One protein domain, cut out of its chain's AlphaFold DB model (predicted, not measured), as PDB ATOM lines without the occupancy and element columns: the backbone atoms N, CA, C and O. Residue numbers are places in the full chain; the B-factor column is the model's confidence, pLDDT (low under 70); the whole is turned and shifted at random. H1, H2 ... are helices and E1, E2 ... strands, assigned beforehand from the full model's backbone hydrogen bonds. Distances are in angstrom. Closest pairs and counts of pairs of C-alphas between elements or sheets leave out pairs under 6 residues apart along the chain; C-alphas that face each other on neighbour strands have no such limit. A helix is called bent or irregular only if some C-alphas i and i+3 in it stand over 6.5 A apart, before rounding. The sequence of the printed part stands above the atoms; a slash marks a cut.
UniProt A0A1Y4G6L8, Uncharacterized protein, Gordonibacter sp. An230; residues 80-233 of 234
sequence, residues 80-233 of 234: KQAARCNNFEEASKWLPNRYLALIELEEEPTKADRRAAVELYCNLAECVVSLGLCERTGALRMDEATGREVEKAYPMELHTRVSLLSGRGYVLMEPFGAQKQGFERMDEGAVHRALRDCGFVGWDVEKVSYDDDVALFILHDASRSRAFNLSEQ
ATOM      1  N   LYS A  80     153.197 170.842 214.839       58.59
ATOM      2  CA  LYS A  80     152.329 169.680 215.106       58.59
ATOM      3  C   LYS A  80     150.950 170.084 215.633       58.59
ATOM      4  O   LYS A  80     149.989 169.382 215.357       58.59
ATOM      5  N   GLN A  81     150.865 171.187 216.377       60.56
ATOM      6  CA  GLN A  81     149.601 171.755 216.842       60.56
ATOM      7  C   GLN A  81     148.851 172.366 215.655       60.56
ATOM      8  O   GLN A  81     147.725 171.974 215.394       60.56
ATOM      9  N   ALA A  82     149.534 173.179 214.844       59.78
ATOM     10  CA  ALA A  82     148.980 173.736 213.609       59.78
ATOM     11  C   ALA A  82     148.475 172.659 212.629       59.78
ATOM     12  O   ALA A  82     147.394 172.783 212.067       59.78
ATOM     13  N   ALA A  83     149.226 171.566 212.451       58.56
ATOM     14  CA  ALA A  83     148.823 170.470 211.570       58.56
ATOM     15  C   ALA A  83     147.617 169.665 212.086       58.56
ATOM     16  O   ALA A  83     146.915 169.071 211.276       58.56
ATOM     17  N   ARG A  84     147.390 169.621 213.408       58.53
ATOM     18  CA  ARG A  84     146.208 168.979 214.007       58.53
ATOM     19  C   ARG A  84     144.975 169.872 213.932       58.53
ATOM     20  O   ARG A  84     143.895 169.357 213.696       58.53
ATOM     21  N   CYS A  85     145.151 171.181 214.099       55.12
ATOM     22  CA  CYS A  85     144.064 172.153 214.030       55.12
ATOM     23  C   CYS A  85     143.620 172.448 212.587       55.12
ATOM     24  O   CYS A  85     142.479 172.804 212.378       55.12
ATOM     25  N   ASN A  86     144.462 172.223 211.569       54.97
ATOM     26  CA  ASN A  86     144.088 172.405 210.154       54.97
ATOM     27  C   ASN A  86     143.258 171.250 209.547       54.97
ATOM     28  O   ASN A  86     143.290 171.033 208.332       54.97
ATOM     29  N   ASN A  87     142.524 170.482 210.355       55.84
ATOM     30  CA  ASN A  87     141.753 169.344 209.860       55.84
ATOM     31  C   ASN A  87     140.359 169.789 209.375       55.84
ATOM     32  O   ASN A  87     139.348 169.606 210.046       55.84
ATOM     33  N   PHE A  88     140.308 170.385 208.179       52.72
ATOM     34  CA  PHE A  88     139.076 170.915 207.574       52.72
ATOM     35  C   PHE A  88     137.925 169.904 207.472       52.72
ATOM     36  O   PHE A  88     136.775 170.319 207.510       52.72
ATOM     37  N   GLU A  89     138.199 168.598 207.358       54.81
ATOM     38  CA  GLU A  89     137.148 167.563 207.343       54.81
ATOM     39  C   GLU A  89     136.277 167.553 208.603       54.81
ATOM     40  O   GLU A  89     135.147 167.065 208.563       54.81
ATOM     41  N   GLU A  90     136.790 168.046 209.728       54.50
ATOM     42  CA  GLU A  90     136.000 168.219 210.943       54.50
ATOM     43  C   GLU A  90     135.307 169.580 210.936       54.50
ATOM     44  O   GLU A  90     134.096 169.610 211.107       54.50
ATOM     45  N   ALA A  91     136.015 170.673 210.628       53.66
ATOM     46  CA  ALA A  91     135.452 172.030 210.630       53.66
ATOM     47  C   ALA A  91     134.312 172.238 209.614       53.66
ATOM     48  O   ALA A  91     133.312 172.888 209.911       53.66
ATOM     49  N   SER A  92     134.414 171.648 208.418       54.53
ATOM     50  CA  SER A  92     133.392 171.777 207.373       54.53
ATOM     51  C   SER A  92     132.061 171.123 207.750       54.53
ATOM     52  O   SER A  92     131.016 171.561 207.285       54.53
ATOM     53  N   LYS A  93     132.060 170.119 208.636       58.31
ATOM     54  CA  LYS A  93     130.824 169.462 209.098       58.31
ATOM     55  C   LYS A  93     129.956 170.370 209.966       58.31
ATOM     56  O   LYS A  93     128.760 170.120 210.080       58.31
ATOM     57  N   TRP A  94     130.555 171.386 210.581       53.81
ATOM     58  CA  TRP A  94     129.881 172.297 211.507       53.81
ATOM     59  C   TRP A  94     129.444 173.602 210.842       53.81
ATOM     60  O   TRP A  94     128.597 174.312 211.382       53.81
ATOM     61  N   LEU A  95     129.970 173.911 209.652       59.34
ATOM     62  CA  LEU A  95     129.586 175.104 208.908       59.34
ATOM     63  C   LEU A  95     128.187 174.943 208.297       59.34
ATOM     64  O   LEU A  95     127.939 173.976 207.574       59.34
ATOM     65  N   PRO A  96     127.274 175.913 208.496       60.00
ATOM     66  CA  PRO A  96     126.033 175.978 207.737       60.00
ATOM     67  C   PRO A  96     126.277 175.839 206.227       60.00
ATOM     68  O   PRO A  96     127.167 176.493 205.681       60.00
ATOM     69  N   ASN A  97     125.437 175.059 205.534       58.81
ATOM     70  CA  ASN A  97     125.567 174.765 204.094       58.81
ATOM     71  C   ASN A  97     125.796 176.007 203.210       58.81
ATOM     72  O   ASN A  97     126.493 175.925 202.204       58.81
ATOM     73  N   ARG A  98     125.253 177.170 203.601       54.62
ATOM     74  CA  ARG A  98     125.447 178.448 202.891       54.62
ATOM     75  C   ARG A  98     126.911 178.897 202.816       54.62
ATOM     76  O   ARG A  98     127.291 179.533 201.844       54.62
ATOM     77  N   TYR A  99     127.719 178.583 203.828       60.56
ATOM     78  CA  TYR A  99     129.136 178.942 203.862       60.56
ATOM     79  C   TYR A  99     129.994 177.895 203.163       60.56
ATOM     80  O   TYR A  99     130.988 178.247 202.537       60.56
ATOM     81  N   LEU A 100     129.586 176.624 203.207       62.94
ATOM     82  CA  LEU A 100     130.276 175.545 202.501       62.94
ATOM     83  C   LEU A 100     130.318 175.779 200.991       62.94
ATOM     84  O   LEU A 100     131.393 175.666 200.412       62.94
ATOM     85  N   ALA A 101     129.203 176.210 200.395       61.22
ATOM     86  CA  ALA A 101     129.130 176.542 198.969       61.22
ATOM     87  C   ALA A 101     130.106 177.662 198.547       61.22
ATOM     88  O   ALA A 101     130.517 177.730 197.394       61.22
ATOM     89  N   LEU A 102     130.501 178.538 199.476       58.94
ATOM     90  CA  LEU A 102     131.462 179.616 199.213       58.94
ATOM     91  C   LEU A 102     132.924 179.175 199.409       58.94
ATOM     92  O   LEU A 102     133.846 179.857 198.969       58.94
ATOM     93  N   ILE A 103     133.140 178.044 200.085       62.44
ATOM     94  CA  ILE A 103     134.452 177.518 200.483       62.44
ATOM     95  C   ILE A 103     134.923 176.390 199.547       62.44
ATOM     96  O   ILE A 103     136.063 175.939 199.678       62.44
ATOM     97  N   GLU A 104     134.091 175.927 198.606       56.91
ATOM     98  CA  GLU A 104     134.374 174.771 197.745       56.91
ATOM     99  C   GLU A 104     135.756 174.856 197.066       56.91
ATOM    100  O   GLU A 104     135.994 175.549 196.074       56.91
ATOM    101  N   LEU A 105     136.692 174.110 197.654       59.41
ATOM    102  CA  LEU A 105     137.990 173.755 197.105       59.41
ATOM    103  C   LEU A 105     137.865 172.296 196.677       59.41
ATOM    104  O   LEU A 105     138.229 171.394 197.435       59.41
ATOM    105  N   GLU A 106     137.289 172.080 195.494       58.41
ATOM    106  CA  GLU A 106     137.046 170.747 194.916       58.41
ATOM    107  C   GLU A 106     138.347 169.951 194.685       58.41
ATOM    108  O   GLU A 106     138.336 168.730 194.560       58.41
ATOM    109  N   GLU A 107     139.494 170.636 194.670       68.44
ATOM    110  CA  GLU A 107     140.811 170.057 194.419       68.44
ATOM    111  C   GLU A 107     141.392 169.329 195.648       68.44
ATOM    112  O   GLU A 107     141.384 169.835 196.783       68.44
ATOM    113  N   GLU A 108     142.003 168.161 195.413       74.56
ATOM    114  CA  GLU A 108     142.807 167.480 196.431       74.56
ATOM    115  C   GLU A 108     144.027 168.335 196.831       74.56
ATOM    116  O   GLU A 108     144.815 168.747 195.976       74.56
ATOM    117  N   PRO A 109     144.254 168.580 198.138       75.19
ATOM    118  CA  PRO A 109     145.310 169.478 198.587       75.19
ATOM    119  C   PRO A 109     146.700 168.873 198.375       75.19
ATOM    120  O   PRO A 109     147.043 167.818 198.934       75.19
ATOM    121  N   THR A 110     147.557 169.603 197.659       83.62
ATOM    122  CA  THR A 110     148.948 169.210 197.426       83.62
ATOM    123  C   THR A 110     149.804 169.342 198.695       83.62
ATOM    124  O   THR A 110     149.441 169.971 199.694       83.62
ATOM    125  N   LYS A 111     151.024 168.783 198.674       84.12
ATOM    126  CA  LYS A 111     151.994 168.985 199.771       84.12
ATOM    127  C   LYS A 111     152.378 170.459 199.955       84.12
ATOM    128  O   LYS A 111     152.751 170.838 201.065       84.12
ATOM    129  N   ALA A 112     152.343 171.260 198.889       83.81
ATOM    130  CA  ALA A 112     152.648 172.687 198.952       83.81
ATOM    131  C   ALA A 112     151.512 173.452 199.640       83.81
ATOM    132  O   ALA A 112     151.784 174.213 200.565       83.81
ATOM    133  N   ASP A 113     150.264 173.140 199.289       82.56
ATOM    134  CA  ASP A 113     149.055 173.706 199.898       82.56
ATOM    135  C   ASP A 113     149.011 173.454 201.404       82.56
ATOM    136  O   ASP A 113     148.829 174.371 202.200       82.56
ATOM    137  N   ARG A 114     149.306 172.219 201.831       82.00
ATOM    138  CA  ARG A 114     149.365 171.880 203.262       82.00
ATOM    139  C   ARG A 114     150.436 172.676 204.008       82.00
ATOM    140  O   ARG A 114     150.218 173.084 205.145       82.00
ATOM    141  N   ARG A 115     151.604 172.899 203.393       82.81
ATOM    142  CA  ARG A 115     152.671 173.716 204.000       82.81
ATOM    143  C   ARG A 115     152.262 175.183 204.091       82.81
ATOM    144  O   ARG A 115     152.474 175.782 205.141       82.81
ATOM    145  N   ALA A 116     151.671 175.716 203.025       84.38
ATOM    146  CA  ALA A 116     151.136 177.070 202.954       84.38
ATOM    147  C   ALA A 116     150.060 177.310 204.024       84.38
ATOM    148  O   ALA A 116     150.153 178.276 204.774       84.38
ATOM    149  N   ALA A 117     149.108 176.386 204.163       83.44
ATOM    150  CA  ALA A 117     148.067 176.446 205.183       83.44
ATOM    151  C   ALA A 117     148.649 176.412 206.605       83.44
ATOM    152  O   ALA A 117     148.265 177.207 207.451       83.44
ATOM    153  N   VAL A 118     149.625 175.538 206.885       82.31
ATOM    154  CA  VAL A 118     150.280 175.501 208.209       82.31
ATOM    155  C   VAL A 118     151.033 176.800 208.510       82.31
ATOM    156  O   VAL A 118     151.007 177.273 209.643       82.31
ATOM    157  N   GLU A 119     151.711 177.386 207.522       82.88
ATOM    158  CA  GLU A 119     152.398 178.670 207.699       82.88
ATOM    159  C   GLU A 119     151.404 179.814 207.946       82.88
ATOM    160  O   GLU A 119     151.629 180.631 208.841       82.88
ATOM    161  N   LEU A 120     150.283 179.827 207.221       86.44
ATOM    162  CA  LEU A 120     149.204 180.793 207.420       86.44
ATOM    163  C   LEU A 120     148.596 180.685 208.814       86.44
ATOM    164  O   LEU A 120     148.504 181.694 209.512       86.44
ATOM    165  N   TYR A 121     148.268 179.467 209.244       85.44
ATOM    166  CA  TYR A 121     147.782 179.189 210.591       85.44
ATOM    167  C   TYR A 121     148.738 179.738 211.655       85.44
ATOM    168  O   TYR A 121     148.313 180.462 212.548       85.44
ATOM    169  N   CYS A 122     150.037 179.430 211.561       79.19
ATOM    170  CA  CYS A 122     151.007 179.868 212.564       79.19
ATOM    171  C   CYS A 122     151.092 181.399 212.666       79.19
ATOM    172  O   CYS A 122     151.065 181.927 213.776       79.19
ATOM    173  N   ASN A 123     151.163 182.105 211.531       82.19
ATOM    174  CA  ASN A 123     151.236 183.570 211.524       82.19
ATOM    175  C   ASN A 123     149.938 184.212 212.039       82.19
ATOM    176  O   ASN A 123     149.986 185.167 212.815       82.19
ATOM    177  N   LEU A 124     148.777 183.681 211.643       84.00
ATOM    178  CA  LEU A 124     147.486 184.153 212.146       84.00
ATOM    179  C   LEU A 124     147.358 183.930 213.644       84.00
ATOM    180  O   LEU A 124     146.939 184.828 214.365       84.00
ATOM    181  N   ALA A 125     147.752 182.761 214.124       80.56
ATOM    182  CA  ALA A 125     147.611 182.429 215.521       80.56
ATOM    183  C   ALA A 125     148.585 183.229 216.411       80.56
ATOM    184  O   ALA A 125     148.219 183.614 217.518       80.56
ATOM    185  N   GLU A 126     149.779 183.584 215.919       78.00
ATOM    186  CA  GLU A 126     150.628 184.599 216.565       78.00
ATOM    187  C   GLU A 126     149.925 185.964 216.650       78.00
ATOM    188  O   GLU A 126     149.942 186.598 217.708       78.00
ATOM    189  N   CYS A 127     149.268 186.400 215.570       77.69
ATOM    190  CA  CYS A 127     148.510 187.653 215.566       77.69
ATOM    191  C   CYS A 127     147.360 187.609 216.586       77.69
ATOM    192  O   CYS A 127     147.226 188.522 217.397       77.69
ATOM    193  N   VAL A 128     146.589 186.522 216.609       77.56
ATOM    194  CA  VAL A 128     145.494 186.268 217.559       77.56
ATOM    195  C   VAL A 128     145.982 186.351 219.009       77.56
ATOM    196  O   VAL A 128     145.409 187.084 219.815       77.56
ATOM    197  N   VAL A 129     147.096 185.688 219.338       76.31
ATOM    198  CA  VAL A 129     147.689 185.754 220.685       76.31
ATOM    199  C   VAL A 129     148.158 187.174 221.019       76.31
ATOM    200  O   VAL A 129     147.945 187.641 222.137       76.31
ATOM    201  N   SER A 130     148.751 187.896 220.061       72.88
ATOM    202  CA  SER A 130     149.197 189.283 220.275       72.88
ATOM    203  C   SER A 130     148.044 190.257 220.548       72.88
ATOM    204  O   SER A 130     148.224 191.241 221.263       72.88
ATOM    205  N   LEU A 131     146.849 189.948 220.036       72.06
ATOM    206  CA  LEU A 131     145.612 190.684 220.293       72.06
ATOM    207  C   LEU A 131     144.944 190.285 221.621       72.06
ATOM    208  O   LEU A 131     143.901 190.832 221.969       72.06
ATOM    209  N   GLY A 132     145.531 189.348 222.375       71.06
ATOM    210  CA  GLY A 132     144.963 188.841 223.625       71.06
ATOM    211  C   GLY A 132     143.786 187.882 223.428       71.06
ATOM    212  O   GLY A 132     143.092 187.574 224.394       71.06
ATOM    213  N   LEU A 133     143.565 187.398 222.204       74.81
ATOM    214  CA  LEU A 133     142.467 186.502 221.838       74.81
ATOM    215  C   LEU A 133     142.884 185.037 222.023       74.81
ATOM    216  O   LEU A 133     142.913 184.237 221.091       74.81
ATOM    217  N   CYS A 134     143.308 184.701 223.234       74.94
ATOM    218  CA  CYS A 134     143.817 183.378 223.563       74.94
ATOM    219  C   CYS A 134     143.471 182.995 224.998       74.94
ATOM    220  O   CYS A 134     143.419 183.847 225.890       74.94
ATOM    221  N   GLU A 135     143.321 181.699 225.246       69.62
ATOM    222  CA  GLU A 135     143.259 181.170 226.599       69.62
ATOM    223  C   GLU A 135     144.664 181.016 227.171       69.62
ATOM    224  O   GLU A 135     145.548 180.365 226.600       69.62
ATOM    225  N   ARG A 136     144.855 181.655 228.323       71.38
ATOM    226  CA  ARG A 136     146.051 181.543 229.147       71.38
ATOM    227  C   ARG A 136     145.894 180.350 230.068       71.38
ATOM    228  O   ARG A 136     144.930 180.262 230.820       71.38
ATOM    229  N   THR A 137     146.825 179.415 229.971       67.56
ATOM    230  CA  THR A 137     146.680 178.092 230.594       67.56
ATOM    231  C   THR A 137     147.401 177.973 231.929       67.56
ATOM    232  O   THR A 137     147.317 176.932 232.577       67.56
ATOM    233  N   GLY A 138     148.191 178.981 232.313       65.75
ATOM    234  CA  GLY A 138     149.119 178.923 233.440       65.75
ATOM    235  C   GLY A 138     150.313 177.983 233.232       65.75
ATOM    236  O   GLY A 138     151.261 178.013 234.012       65.75
ATOM    237  N   ALA A 139     150.313 177.153 232.183       73.31
ATOM    238  CA  ALA A 139     151.405 176.236 231.895       73.31
ATOM    239  C   ALA A 139     152.549 176.974 231.193       73.31
ATOM    240  O   ALA A 139     152.344 177.616 230.167       73.31
ATOM    241  N   LEU A 140     153.773 176.841 231.696       75.19
ATOM    242  CA  LEU A 140     154.952 177.463 231.093       75.19
ATOM    243  C   LEU A 140     155.588 176.542 230.042       75.19
ATOM    244  O   LEU A 140     155.546 175.310 230.135       75.19
ATOM    245  N   ARG A 141     156.179 177.142 229.010       71.69
ATOM    246  CA  ARG A 141     157.079 176.478 228.061       71.69
ATOM    247  C   ARG A 141     158.338 177.316 227.901       71.69
ATOM    248  O   ARG A 141     158.272 178.540 227.937       71.69
ATOM    249  N   MET A 142     159.471 176.669 227.661       65.00
ATOM    250  CA  MET A 142     160.667 177.402 227.266       65.00
ATOM    251  C   MET A 142     160.525 177.816 225.799       65.00
ATOM    252  O   MET A 142     160.277 176.980 224.927       65.00
ATOM    253  N   ASP A 143     160.647 179.107 225.528       62.22
ATOM    254  CA  ASP A 143     160.804 179.613 224.177       62.22
ATOM    255  C   ASP A 143     162.193 179.224 223.657       62.22
ATOM    256  O   ASP A 143     163.205 179.759 224.104       62.22
ATOM    257  N   GLU A 144     162.244 178.306 222.690       55.66
ATOM    258  CA  GLU A 144     163.492 177.844 222.069       55.66
ATOM    259  C   GLU A 144     164.303 178.991 221.435       55.66
ATOM    260  O   GLU A 144     165.515 178.867 221.246       55.66
ATOM    261  N   ALA A 145     163.660 180.116 221.103       52.16
ATOM    262  CA  ALA A 145     164.317 181.250 220.471       52.16
ATOM    263  C   ALA A 145     165.046 182.174 221.446       52.16
ATOM    264  O   ALA A 145     166.115 182.693 221.110       52.16
ATOM    265  N   THR A 146     164.454 182.415 222.615       56.47
ATOM    266  CA  THR A 146     164.964 183.375 223.607       56.47
ATOM    267  C   THR A 146     165.485 182.708 224.876       56.47
ATOM    268  O   THR A 146     166.143 183.368 225.679       56.47
ATOM    269  N   GLY A 147     165.206 181.415 225.064       62.81
ATOM    270  CA  GLY A 147     165.495 180.664 226.285       62.81
ATOM    271  C   GLY A 147     164.629 181.070 227.478       62.81
ATOM    272  O   GLY A 147     164.878 180.612 228.589       62.81
ATOM    273  N   ARG A 148     163.639 181.952 227.282       69.56
ATOM    274  CA  ARG A 148     162.766 182.444 228.353       69.56
ATOM    275  C   ARG A 148     161.583 181.516 228.553       69.56
ATOM    276  O   ARG A 148     161.056 180.952 227.598       69.56
ATOM    277  N   GLU A 149     161.128 181.406 229.792       69.44
ATOM    278  CA  GLU A 149     159.837 180.793 230.070       69.44
ATOM    279  C   GLU A 149     158.729 181.736 229.608       69.44
ATOM    280  O   GLU A 149     158.660 182.900 230.006       69.44
ATOM    281  N   VAL A 150     157.883 181.225 228.724       71.75
ATOM    282  CA  VAL A 150     156.696 181.905 228.225       71.75
ATOM    283  C   VAL A 150     155.480 181.055 228.548       71.75
ATOM    284  O   VAL A 150     155.519 179.825 228.477       71.75
ATOM    285  N   GLU A 151     154.385 181.706 228.917       69.44
ATOM    286  CA  GLU A 151     153.125 181.017 229.151       69.44
ATOM    287  C   GLU A 151     152.606 180.403 227.844       69.44
ATOM    288  O   GLU A 151     152.634 181.025 226.779       69.44
ATOM    289  N   LYS A 152     152.141 179.155 227.916       70.06
ATOM    290  CA  LYS A 152     151.413 178.514 226.829       70.06
ATOM    291  C   LYS A 152     150.080 179.231 226.666       70.06
ATOM    292  O   LYS A 152     149.229 179.199 227.557       70.06
ATOM    293  N   ALA A 153     149.912 179.819 225.493       69.25
ATOM    294  CA  ALA A 153     148.644 180.334 225.024       69.25
ATOM    295  C   ALA A 153     148.023 179.325 224.053       69.25
ATOM    296  O   ALA A 153     148.693 178.868 223.119       69.25
ATOM    297  N   TYR A 154     146.750 178.999 224.259       70.81
ATOM    298  CA  TYR A 154     145.944 178.378 223.215       70.81
ATOM    299  C   TYR A 154     145.210 179.495 222.472       70.81
ATOM    300  O   TYR A 154     144.411 180.200 223.094       70.81
ATOM    301  N   PRO A 155     145.520 179.737 221.184       72.94
ATOM    302  CA  PRO A 155     144.727 180.671 220.394       72.94
ATOM    303  C   PRO A 155     143.283 180.160 220.312       72.94
ATOM    304  O   PRO A 155     143.036 178.969 220.518       72.94
ATOM    305  N   MET A 156     142.354 181.052 219.972       73.88
ATOM    306  CA  MET A 156     141.016 180.642 219.536       73.88
ATOM    307  C   MET A 156     141.083 179.581 218.439       73.88
ATOM    308  O   MET A 156     142.081 179.483 217.712       73.88
ATOM    309  N   GLU A 157     140.019 178.789 218.337       76.06
ATOM    310  CA  GLU A 157     139.934 177.761 217.316       76.06
ATOM    311  C   GLU A 157     139.987 178.423 215.934       76.06
ATOM    312  O   GLU A 157     139.290 179.394 215.637       76.06
ATOM    313  N   LEU A 158     140.942 177.962 215.132       79.06
ATOM    314  CA  LEU A 158     141.341 178.571 213.875       79.06
ATOM    315  C   LEU A 158     141.506 177.451 212.856       79.06
ATOM    316  O   LEU A 158     142.202 176.471 213.106       79.06
ATOM    317  N   HIS A 159     140.942 177.638 211.676       80.19
ATOM    318  CA  HIS A 159     141.110 176.726 210.557       80.19
ATOM    319  C   HIS A 159     141.548 177.521 209.340       80.19
ATOM    320  O   HIS A 159     140.994 178.573 209.026       80.19
ATOM    321  N   THR A 160     142.558 177.020 208.637       82.81
ATOM    322  CA  THR A 160     143.072 177.665 207.429       82.81
ATOM    323  C   THR A 160     143.197 176.647 206.310       82.81
ATOM    324  O   THR A 160     143.714 175.543 206.501       82.81
ATOM    325  N   ARG A 161     142.780 177.034 205.109       82.69
ATOM    326  CA  ARG A 161     143.049 176.255 203.900       82.69
ATOM    327  C   ARG A 161     143.375 177.192 202.761       82.69
ATOM    328  O   ARG A 161     142.792 178.262 202.634       82.69
ATOM    329  N   VAL A 162     144.317 176.767 201.935       84.31
ATOM    330  CA  VAL A 162     144.771 177.506 200.760       84.31
ATOM    331  C   VAL A 162     145.041 176.484 199.663       84.31
ATOM    332  O   VAL A 162     145.747 175.512 199.922       84.31
ATOM    333  N   SER A 163     144.493 176.691 198.468       85.00
ATOM    334  CA  SER A 163     144.951 176.060 197.231       85.00
ATOM    335  C   SER A 163     145.748 177.086 196.438       85.00
ATOM    336  O   SER A 163     145.228 178.112 195.990       85.00
ATOM    337  N   LEU A 164     147.040 176.812 196.272       82.81
ATOM    338  CA  LEU A 164     147.930 177.661 195.491       82.81
ATOM    339  C   LEU A 164     147.636 177.554 193.995       82.81
ATOM    340  O   LEU A 164     147.953 178.484 193.260       82.81
ATOM    341  N   LEU A 165     147.063 176.432 193.538       81.50
ATOM    342  CA  LEU A 165     146.747 176.203 192.130       81.50
ATOM    343  C   LEU A 165     145.568 177.072 191.686       81.50
ATOM    344  O   LEU A 165     145.734 177.901 190.790       81.50
ATOM    345  N   SER A 166     144.425 176.932 192.354       78.38
ATOM    346  CA  SER A 166     143.221 177.719 192.065       78.38
ATOM    347  C   SER A 166     143.283 179.145 192.617       78.38
ATOM    348  O   SER A 166     142.479 179.987 192.222       78.38
ATOM    349  N   GLY A 167     144.248 179.454 193.491       81.56
ATOM    350  CA  GLY A 167     144.368 180.782 194.093       81.56
ATOM    351  C   GLY A 167     143.186 181.099 195.007       81.56
ATOM    352  O   GLY A 167     142.688 182.221 195.019       81.56
ATOM    353  N   ARG A 168     142.690 180.089 195.721       83.19
ATOM    354  CA  ARG A 168     141.536 180.194 196.619       83.19
ATOM    355  C   ARG A 168     141.906 179.684 197.999       83.19
ATOM    356  O   ARG A 168     142.750 178.803 198.146       83.19
ATOM    357  N   GLY A 169     141.261 180.209 199.021       83.56
ATOM    358  CA  GLY A 169     141.440 179.743 200.384       83.56
ATOM    359  C   GLY A 169     140.381 180.308 201.307       83.56
ATOM    360  O   GLY A 169     139.535 181.094 200.896       83.56
ATOM    361  N   TYR A 170     140.452 179.921 202.568       84.69
ATOM    362  CA  TYR A 170     139.637 180.521 203.607       84.69
ATOM    363  C   TYR A 170     140.382 180.509 204.940       84.69
ATOM    364  O   TYR A 170     141.314 179.726 205.176       84.69
ATOM    365  N   VAL A 171     139.920 181.386 205.819       86.31
ATOM    366  CA  VAL A 171     140.263 181.423 207.231       86.31
ATOM    367  C   VAL A 171     138.958 181.406 208.005       86.31
ATOM    368  O   VAL A 171     138.104 182.269 207.812       86.31
ATOM    369  N   LEU A 172     138.812 180.413 208.868       81.25
ATOM    370  CA  LEU A 172     137.679 180.261 209.762       81.25
ATOM    371  C   LEU A 172     138.179 180.406 211.191       81.25
ATOM    372  O   LEU A 172     139.183 179.800 211.559       81.25
ATOM    373  N   MET A 173     137.492 181.216 211.977       81.50
ATOM    374  CA  MET A 173     137.846 181.492 213.359       81.50
ATOM    375  C   MET A 173     136.607 181.361 214.233       81.50
ATOM    376  O   MET A 173     135.579 181.975 213.944       81.50
ATOM    377  N   GLU A 174     136.735 180.598 215.310       76.62
ATOM    378  CA  GLU A 174     135.663 180.306 216.256       76.62
ATOM    379  C   GLU A 174     136.072 180.825 217.646       76.62
ATOM    380  O   GLU A 174     136.916 180.226 218.329       76.62
ATOM    381  N   PRO A 175     135.555 181.994 218.066       68.88
ATOM    382  CA  PRO A 175     135.815 182.523 219.396       68.88
ATOM    383  C   PRO A 175     135.085 181.711 220.471       68.88
ATOM    384  O   PRO A 175     133.917 181.358 220.321       68.88
ATOM    385  N   PHE A 176     135.724 181.507 221.626       64.44
ATOM    386  CA  PHE A 176     135.096 180.846 222.772       64.44
ATOM    387  C   PHE A 176     134.968 181.763 223.997       64.44
ATOM    388  O   PHE A 176     135.822 182.602 224.297       64.44
ATOM    389  N   GLY A 177     133.877 181.587 224.749       65.19
ATOM    390  CA  GLY A 177     133.662 182.232 226.049       65.19
ATOM    391  C   GLY A 177     133.762 183.765 226.024       65.19
ATOM    392  O   GLY A 177     133.152 184.435 225.196       65.19
ATOM    393  N   ALA A 178     134.535 184.335 226.955       60.19
ATOM    394  CA  ALA A 178     134.685 185.786 227.127       60.19
ATOM    395  C   ALA A 178     135.457 186.488 225.986       60.19
ATOM    396  O   ALA A 178     135.522 187.715 225.949       60.19
ATOM    397  N   GLN A 179     136.042 185.731 225.051       64.00
ATOM    398  CA  GLN A 179     136.873 186.265 223.966       64.00
ATOM    399  C   GLN A 179     136.040 186.782 222.781       64.00
ATOM    400  O   GLN A 179     136.563 187.533 221.959       64.00
ATOM    401  N   LYS A 180     134.732 186.477 222.743       68.12
ATOM    402  CA  LYS A 180     133.781 186.943 221.715       68.12
ATOM    403  C   LYS A 180     133.770 188.467 221.528       68.12
ATOM    404  O   LYS A 180     133.775 188.945 220.403       68.12
ATOM    405  N   GLN A 181     133.846 189.238 222.618       65.31
ATOM    406  CA  GLN A 181     133.882 190.711 222.552       65.31
ATOM    407  C   GLN A 181     135.226 191.259 222.046       65.31
ATOM    408  O   GLN A 181     135.296 192.334 221.455       65.31
ATOM    409  N   GLY A 182     136.322 190.537 222.294       63.56
ATOM    410  CA  GLY A 182     137.633 190.894 221.754       63.56
ATOM    411  C   GLY A 182     137.732 190.592 220.260       63.56
ATOM    412  O   GLY A 182     138.427 191.297 219.532       63.56
ATOM    413  N   PHE A 183     137.009 189.570 219.808       66.12
ATOM    414  CA  PHE A 183     136.997 189.110 218.429       66.12
ATOM    415  C   PHE A 183     136.348 190.100 217.455       66.12
ATOM    416  O   PHE A 183     136.768 190.173 216.302       66.12
ATOM    417  N   GLU A 184     135.444 190.965 217.928       64.75
ATOM    418  CA  GLU A 184     134.859 192.040 217.107       64.75
ATOM    419  C   GLU A 184     135.927 193.015 216.595       64.75
ATOM    420  O   GLU A 184     135.748 193.682 215.577       64.75
ATOM    421  N   ARG A 185     137.072 193.076 217.285       63.78
ATOM    422  CA  ARG A 185     138.223 193.910 216.924       63.78
ATOM    423  C   ARG A 185     139.120 193.265 215.871       63.78
ATOM    424  O   ARG A 185     140.077 193.902 215.435       63.78
ATOM    425  N   MET A 186     138.861 192.012 215.498       69.00
ATOM    426  CA  MET A 186     139.616 191.324 214.463       69.00
ATOM    427  C   MET A 186     139.110 191.766 213.089       69.00
ATOM    428  O   MET A 186     138.039 191.369 212.620       69.00
ATOM    429  N   ASP A 187     139.889 192.640 212.461       71.44
ATOM    430  CA  ASP A 187     139.629 193.156 211.126       71.44
ATOM    431  C   ASP A 187     140.280 192.285 210.039       71.44
ATOM    432  O   ASP A 187     141.134 191.430 210.292       71.44
ATOM    433  N   GLU A 188     139.892 192.526 208.788       81.12
ATOM    434  CA  GLU A 188     140.545 191.936 207.609       81.12
ATOM    435  C   GLU A 188     142.048 192.268 207.566       81.12
ATOM    436  O   GLU A 188     142.846 191.520 206.999       81.12
ATOM    437  N   GLY A 189     142.461 193.365 208.211       81.00
ATOM    438  CA  GLY A 189     143.847 193.812 208.316       81.00
ATOM    439  C   GLY A 189     144.768 192.789 208.982       81.00
ATOM    440  O   GLY A 189     145.895 192.583 208.512       81.00
ATOM    441  N   ALA A 190     144.299 192.099 210.026       80.25
ATOM    442  CA  ALA A 190     145.045 191.010 210.658       80.25
ATOM    443  C   ALA A 190     145.288 189.844 209.682       80.25
ATOM    444  O   ALA A 190     146.409 189.328 209.593       80.25
ATOM    445  N   VAL A 191     144.269 189.479 208.898       86.25
ATOM    446  CA  VAL A 191     144.358 188.411 207.892       86.25
ATOM    447  C   VAL A 191     145.281 188.823 206.745       86.25
ATOM    448  O   VAL A 191     146.208 188.084 206.406       86.25
ATOM    449  N   HIS A 192     145.135 190.040 206.220       86.00
ATOM    450  CA  HIS A 192     146.029 190.592 205.200       86.00
ATOM    451  C   HIS A 192     147.493 190.631 205.644       86.00
ATOM    452  O   HIS A 192     148.398 190.333 204.855       86.00
ATOM    453  N   ARG A 193     147.754 190.990 206.908       81.81
ATOM    454  CA  ARG A 193     149.112 190.975 207.462       81.81
ATOM    455  C   ARG A 193     149.668 189.555 207.484       81.81
ATOM    456  O   ARG A 193     150.769 189.350 206.980       81.81
ATOM    457  N   ALA A 194     148.896 188.585 207.971       84.75
ATOM    458  CA  ALA A 194     149.322 187.191 208.004       84.75
ATOM    459  C   ALA A 194     149.581 186.616 206.600       84.75
ATOM    460  O   ALA A 194     150.588 185.938 206.402       84.75
ATOM    461  N   LEU A 195     148.755 186.944 205.599       85.00
ATOM    462  CA  LEU A 195     148.979 186.559 204.197       85.00
ATOM    463  C   LEU A 195     150.295 187.124 203.647       85.00
ATOM    464  O   LEU A 195     151.128 186.388 203.105       85.00
ATOM    465  N   ARG A 196     150.546 188.421 203.861       81.75
ATOM    466  CA  ARG A 196     151.815 189.077 203.497       81.75
ATOM    467  C   ARG A 196     153.000 188.451 204.232       81.75
ATOM    468  O   ARG A 196     154.097 188.302 203.682       81.75
ATOM    469  N   ASP A 197     152.778 188.052 205.473       78.25
ATOM    470  CA  ASP A 197     153.728 187.326 206.298       78.25
ATOM    471  C   ASP A 197     153.802 185.840 205.988       78.25
ATOM    472  O   ASP A 197     154.672 185.191 206.542       78.25
ATOM    473  N   CYS A 198     153.064 185.328 205.011       76.69
ATOM    474  CA  CYS A 198     153.323 184.038 204.372       76.69
ATOM    475  C   CYS A 198     153.950 184.201 202.980       76.69
ATOM    476  O   CYS A 198     154.591 183.285 202.477       76.69
ATOM    477  N   GLY A 199     153.883 185.402 202.398       77.81
ATOM    478  CA  GLY A 199     154.330 185.679 201.031       77.81
ATOM    479  C   GLY A 199     153.214 185.572 199.988       77.81
ATOM    480  O   GLY A 199     153.511 185.584 198.797       77.81
ATOM    481  N   PHE A 200     151.951 185.509 200.417       81.94
ATOM    482  CA  PHE A 200     150.776 185.595 199.549       81.94
ATOM    483  C   PHE A 200     150.518 187.065 199.196       81.94
ATOM    484  O   PHE A 200     149.709 187.756 199.811       81.94
ATOM    485  N   VAL A 201     151.311 187.583 198.258       79.19
ATOM    486  CA  VAL A 201     151.201 188.964 197.767       79.19
ATOM    487  C   VAL A 201     150.110 189.029 196.701       79.19
ATOM    488  O   VAL A 201     150.079 188.182 195.817       79.19
ATOM    489  N   GLY A 202     149.238 190.041 196.768       78.62
ATOM    490  CA  GLY A 202     148.136 190.211 195.810       78.62
ATOM    491  C   GLY A 202     146.917 189.332 196.093       78.62
ATOM    492  O   GLY A 202     146.088 189.146 195.212       78.62
ATOM    493  N   TRP A 203     146.829 188.780 197.304       87.81
ATOM    494  CA  TRP A 203     145.643 188.076 197.767       87.81
ATOM    495  C   TRP A 203     144.669 189.058 198.422       87.81
ATOM    496  O   TRP A 203     145.048 189.799 199.337       87.81
ATOM    497  N   ASP A 204     143.432 189.022 197.953       87.44
ATOM    498  CA  ASP A 204     142.291 189.742 198.489       87.44
ATOM    499  C   ASP A 204     141.641 188.918 199.606       87.44
ATOM    500  O   ASP A 204     141.656 187.680 199.590       87.44
ATOM    501  N   VAL A 205     141.108 189.624 200.598       88.62
ATOM    502  CA  VAL A 205     140.392 189.047 201.734       88.62
ATOM    503  C   VAL A 205     138.980 189.593 201.689       88.62
ATOM    504  O   VAL A 205     138.791 190.804 201.692       88.62
ATOM    505  N   GLU A 206     138.000 188.700 201.658       85.06
ATOM    506  CA  GLU A 206     136.591 189.054 201.753       85.06
ATOM    507  C   GLU A 206     136.033 188.513 203.067       85.06
ATOM    508  O   GLU A 206     136.021 187.300 203.305       85.06
ATOM    509  N   LYS A 207     135.571 189.404 203.945       82.56
ATOM    510  CA  LYS A 207     134.838 189.001 205.144       82.56
ATOM    511  C   LYS A 207     133.384 188.694 204.783       82.56
ATOM    512  O   LYS A 207     132.626 189.582 204.410       82.56
ATOM    513  N   VAL A 208     132.982 187.436 204.958       75.31
ATOM    514  CA  VAL A 208     131.646 186.953 204.561       75.31
ATOM    515  C   VAL A 208     130.646 187.008 205.701       75.31
ATOM    516  O   VAL A 208     129.471 187.299 205.497       75.31
ATOM    517  N   SER A 209     131.084 186.676 206.913       67.00
ATOM    518  CA  SER A 209     130.181 186.586 208.053       67.00
ATOM    519  C   SER A 209     130.900 186.841 209.359       67.00
ATOM    520  O   SER A 209     132.057 186.455 209.538       67.00
ATOM    521  N   TYR A 210     130.154 187.455 210.265       65.31
ATOM    522  CA  TYR A 210     130.431 187.522 211.686       65.31
ATOM    523  C   TYR A 210     129.140 187.074 212.371       65.31
ATOM    524  O   TYR A 210     128.232 187.878 212.563       65.31
ATOM    525  N   ASP A 211     128.999 185.765 212.568       64.81
ATOM    526  CA  ASP A 211     127.941 185.247 213.439       64.81
ATOM    527  C   ASP A 211     128.451 185.305 214.888       64.81
ATOM    528  O   ASP A 211     129.666 185.392 215.102       64.81
ATOM    529  N   ASP A 212     127.564 185.217 215.883       59.97
ATOM    530  CA  ASP A 212     127.927 185.300 217.314       59.97
ATOM    531  C   ASP A 212     128.959 184.234 217.746       59.97
ATOM    532  O   ASP A 212     129.553 184.319 218.830       59.97
ATOM    533  N   ASP A 213     129.165 183.227 216.896       67.06
ATOM    534  CA  ASP A 213     130.002 182.059 217.130       67.06
ATOM    535  C   ASP A 213     131.143 181.885 216.109       67.06
ATOM    536  O   ASP A 213     132.021 181.058 216.342       67.06
ATOM    537  N   VAL A 214     131.166 182.625 214.986       74.69
ATOM    538  CA  VAL A 214     132.085 182.338 213.862       74.69
ATOM    539  C   VAL A 214     132.431 183.588 213.038       74.69
ATOM    540  O   VAL A 214     131.530 184.302 212.590       74.69
ATOM    541  N   ALA A 215     133.717 183.791 212.707       80.06
ATOM    542  CA  ALA A 215     134.116 184.638 211.574       80.06
ATOM    543  C   ALA A 215     134.729 183.831 210.429       80.06
ATOM    544  O   ALA A 215     135.649 183.030 210.620       80.06
ATOM    545  N   LEU A 216     134.238 184.115 209.224       82.75
ATOM    546  CA  LEU A 216     134.705 183.516 207.981       82.75
ATOM    547  C   LEU A 216     135.287 184.588 207.060       82.75
ATOM    548  O   LEU A 216     134.608 185.560 206.710       82.75
ATOM    549  N   PHE A 217     136.517 184.347 206.621       86.12
ATOM    550  CA  PHE A 217     137.199 185.124 205.596       86.12
ATOM    551  C   PHE A 217     137.487 184.234 204.395       86.12
ATOM    552  O   PHE A 217     138.108 183.176 204.539       86.12
ATOM    553  N   ILE A 218     137.078 184.676 203.213       86.06
ATOM    554  CA  ILE A 218     137.445 184.041 201.952       86.06
ATOM    555  C   ILE A 218     138.697 184.724 201.413       86.06
ATOM    556  O   ILE A 218     138.864 185.940 201.509       86.06
ATOM    557  N   LEU A 219     139.608 183.911 200.891       88.25
ATOM    558  CA  LEU A 219     140.886 184.336 200.357       88.25
ATOM    559  C   LEU A 219     140.914 184.110 198.847       88.25
ATOM    560  O   LEU A 219     140.687 182.987 198.383       88.25
ATOM    561  N   HIS A 220     141.275 185.144 198.095       87.31
ATOM    562  CA  HIS A 220     141.367 185.078 196.640       87.31
ATOM    563  C   HIS A 220     142.685 185.652 196.136       87.31
ATOM    564  O   HIS A 220     143.022 186.791 196.420       87.31
ATOM    565  N   ASP A 221     143.418 184.900 195.324       84.69
ATOM    566  CA  ASP A 221     144.554 185.425 194.576       84.69
ATOM    567  C   ASP A 221     144.034 186.273 193.406       84.69
ATOM    568  O   ASP A 221     143.554 185.731 192.405       84.69
ATOM    569  N   ALA A 222     144.146 187.599 193.502       75.56
ATOM    570  CA  ALA A 222     143.657 188.516 192.473       75.56
ATOM    571  C   ALA A 222     144.318 188.279 191.102       75.56
ATOM    572  O   ALA A 222     143.719 188.568 190.063       75.56
ATOM    573  N   SER A 223     145.538 187.724 191.081       70.44
ATOM    574  CA  SER A 223     146.269 187.426 189.845       70.44
ATOM    575  C   SER A 223     145.745 186.184 189.118       70.44
ATOM    576  O   SER A 223     145.837 186.110 187.893       70.44
ATOM    577  N   ARG A 224     145.150 185.233 189.851       64.69
ATOM    578  CA  ARG A 224     144.586 183.988 189.298       64.69
ATOM    579  C   ARG A 224     143.072 184.055 189.129       64.69
ATOM    580  O   ARG A 224     142.552 183.591 188.120       64.69
ATOM    581  N   SER A 225     142.379 184.706 190.059       52.19
ATOM    582  CA  SER A 225     140.929 184.930 190.018       52.19
ATOM    583  C   SER A 225     140.503 185.758 188.793       52.19
ATOM    584  O   SER A 225     139.526 185.429 188.121       52.19
ATOM    585  N   ARG A 226     141.291 186.773 188.396       44.53
ATOM    586  CA  ARG A 226     141.021 187.547 187.167       44.53
ATOM    587  C   ARG A 226     141.266 186.776 185.870       44.53
ATOM    588  O   ARG A 226     140.647 187.110 184.864       44.53
ATOM    589  N   ALA A 227     142.135 185.764 185.876       37.97
ATOM    590  CA  ALA A 227     142.398 184.961 184.682       37.97
ATOM    591  C   ALA A 227     141.173 184.121 184.275       37.97
ATOM    592  O   ALA A 227     140.951 183.932 183.084       37.97
ATOM    593  N   PHE A 228     140.344 183.705 185.239       36.19
ATOM    594  CA  PHE A 228     139.085 183.002 184.971       36.19
ATOM    595  C   PHE A 228     137.946 183.939 184.537       36.19
ATOM    596  O   PHE A 228     137.177 183.590 183.645       36.19
ATOM    597  N   ASN A 229     137.887 185.166 185.071       32.16
ATOM    598  CA  ASN A 229     136.870 186.152 184.673       32.16
ATOM    599  C   ASN A 229     137.017 186.646 183.217       32.16
ATOM    600  O   ASN A 229     136.051 187.125 182.631       32.16
ATOM    601  N   LEU A 230     138.207 186.538 182.613       33.34
ATOM    602  CA  LEU A 230     138.424 186.879 181.198       33.34
ATOM    603  C   LEU A 230     138.145 185.709 180.242       33.34
ATOM    604  O   LEU A 230     137.869 185.947 179.070       33.34
ATOM    605  N   SER A 231     138.197 184.459 180.715       37.00
ATOM    606  CA  SER A 231     137.866 183.282 179.900       37.00
ATOM    607  C   SER A 231     136.365 182.987 179.813       37.00
ATOM    608  O   SER A 231     135.965 182.208 178.958       37.00
ATOM    609  N   GLU A 232     135.538 183.614 180.655       37.09
ATOM    610  CA  GLU A 232     134.067 183.516 180.607       37.09
ATOM    611  C   GLU A 232     133.406 184.625 179.760       37.09
ATOM    612  O   GLU A 232     132.182 184.703 179.684       37.09
ATOM    613  N   GLN A 233     134.196 185.475 179.088       32.03
ATOM    614  CA  GLN A 233     133.710 186.517 178.167       32.03
ATOM    615  C   GLN A 233     134.007 186.229 176.681       32.03
ATOM    616  O   GLN A 233     134.217 187.165 175.906       32.03
TER     617      GLN A 233
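AT A GLANCE: This is residues 80 to 233 of the 234 residues of an uncharacterized protein of Gordonibacter sp. An230 (UniProt A0A1Y4G6L8). A twisted sheet of four strands has the long helix H4 and the shorter H6 packed over one face, while the stretch H1 to H3 wraps round its edge at E3. The hairpin of E1 and E2 reaches away at one end of the long axis, and H7 at the other. The printed part has 154 residues, with seven named helices and six named strands in the order H1 H2 H3 H4 E1 E2 E3 E4 H5 H6 E5 E6 H7, mixed in class; the large sheet's order is E3 E4 E6 E5, antiparallel. The whole is compact, with a radius of gyration of the C-alphas of 16.2 A, and its spans are 58 by 34 by 27 A.

IN THESE COORDINATES: In the large sheet, find E3 at residues 157 to 163, 20.8 A long, E4 at 168 to 174, 20.5 A, E6 at 214 to 221, 23.2 A, and E5 at 203 to 211, 23.8 A. Find C-alpha 111 at (151.994, 168.985, 199.771); from there H4 runs 29.0 A to residue 130. H6 is residues 188 to 196, and H5, 177 to 183, is only just irregular, with C-alphas 178 and 181 6.8 A apart. E1, residues 134 to 142, bends by 87 degrees at 138, and E2, 149 to 155, runs on into E3 at 73 degrees. H1 is residues 80 to 85, beginning at C-alpha 80 (152.329, 169.680, 215.106); H2 is 88 to 91, H3 97 to 103. H7, 222 to 231, ends at C-alpha 231 (137.866, 183.282, 179.900).

HOW THE PARTS SIT: Look across E3 and E4, a hairpin, for N 159 and O 172 at 2.8 A; across E4 and E6, for N 171 and O 217 at 2.9 A; across the hairpin E5 and E6, for N 206 and O 218 at 2.9 A. H4 and H6 form two layers with the sheet, helices on one face: H4 is over E3 at a height of 7.3 A, H6 over E6 at 8.3 A. H4 touches H6 with residues 120 to 127 alone, closest at the C-alphas of Asn 123 and Ala 194, 5.4 A, at a steep tilt of 48 degrees, opposite ways. E4, H5 H6 and E5 are a split strand-helix-strand unit, two strands running the same way with E6 between them, its crossover right-handed. H1, H2, H3, H5 and H7 only graze the sheet. H1 touches H4, about perpendicular at 88 degrees, closest at the C-alphas of Ala 82 and Val 118, 5.8 A. In the hairpin E1 and E2, N 141 and O 150 are 2.8 A apart. Every O i to N i+4 pair is within hydrogen-bond range in H1, H4 and H6, against 2 of 3 in H3, 3 of 6 in H7 and 1 of 3 in H5, which has 2 of 4 O i to N i+3 pairs; H2 is too short for such a pair.

THE WHOLE: The C-alphas farthest apart are those of Glu 149 and Gln 233, 58.4 A. The printed part has no cut and no long link. Mean pLDDT of the printed part is 70.6, and 68 residues are under 70, among them 80 to 107 and 224 to 233.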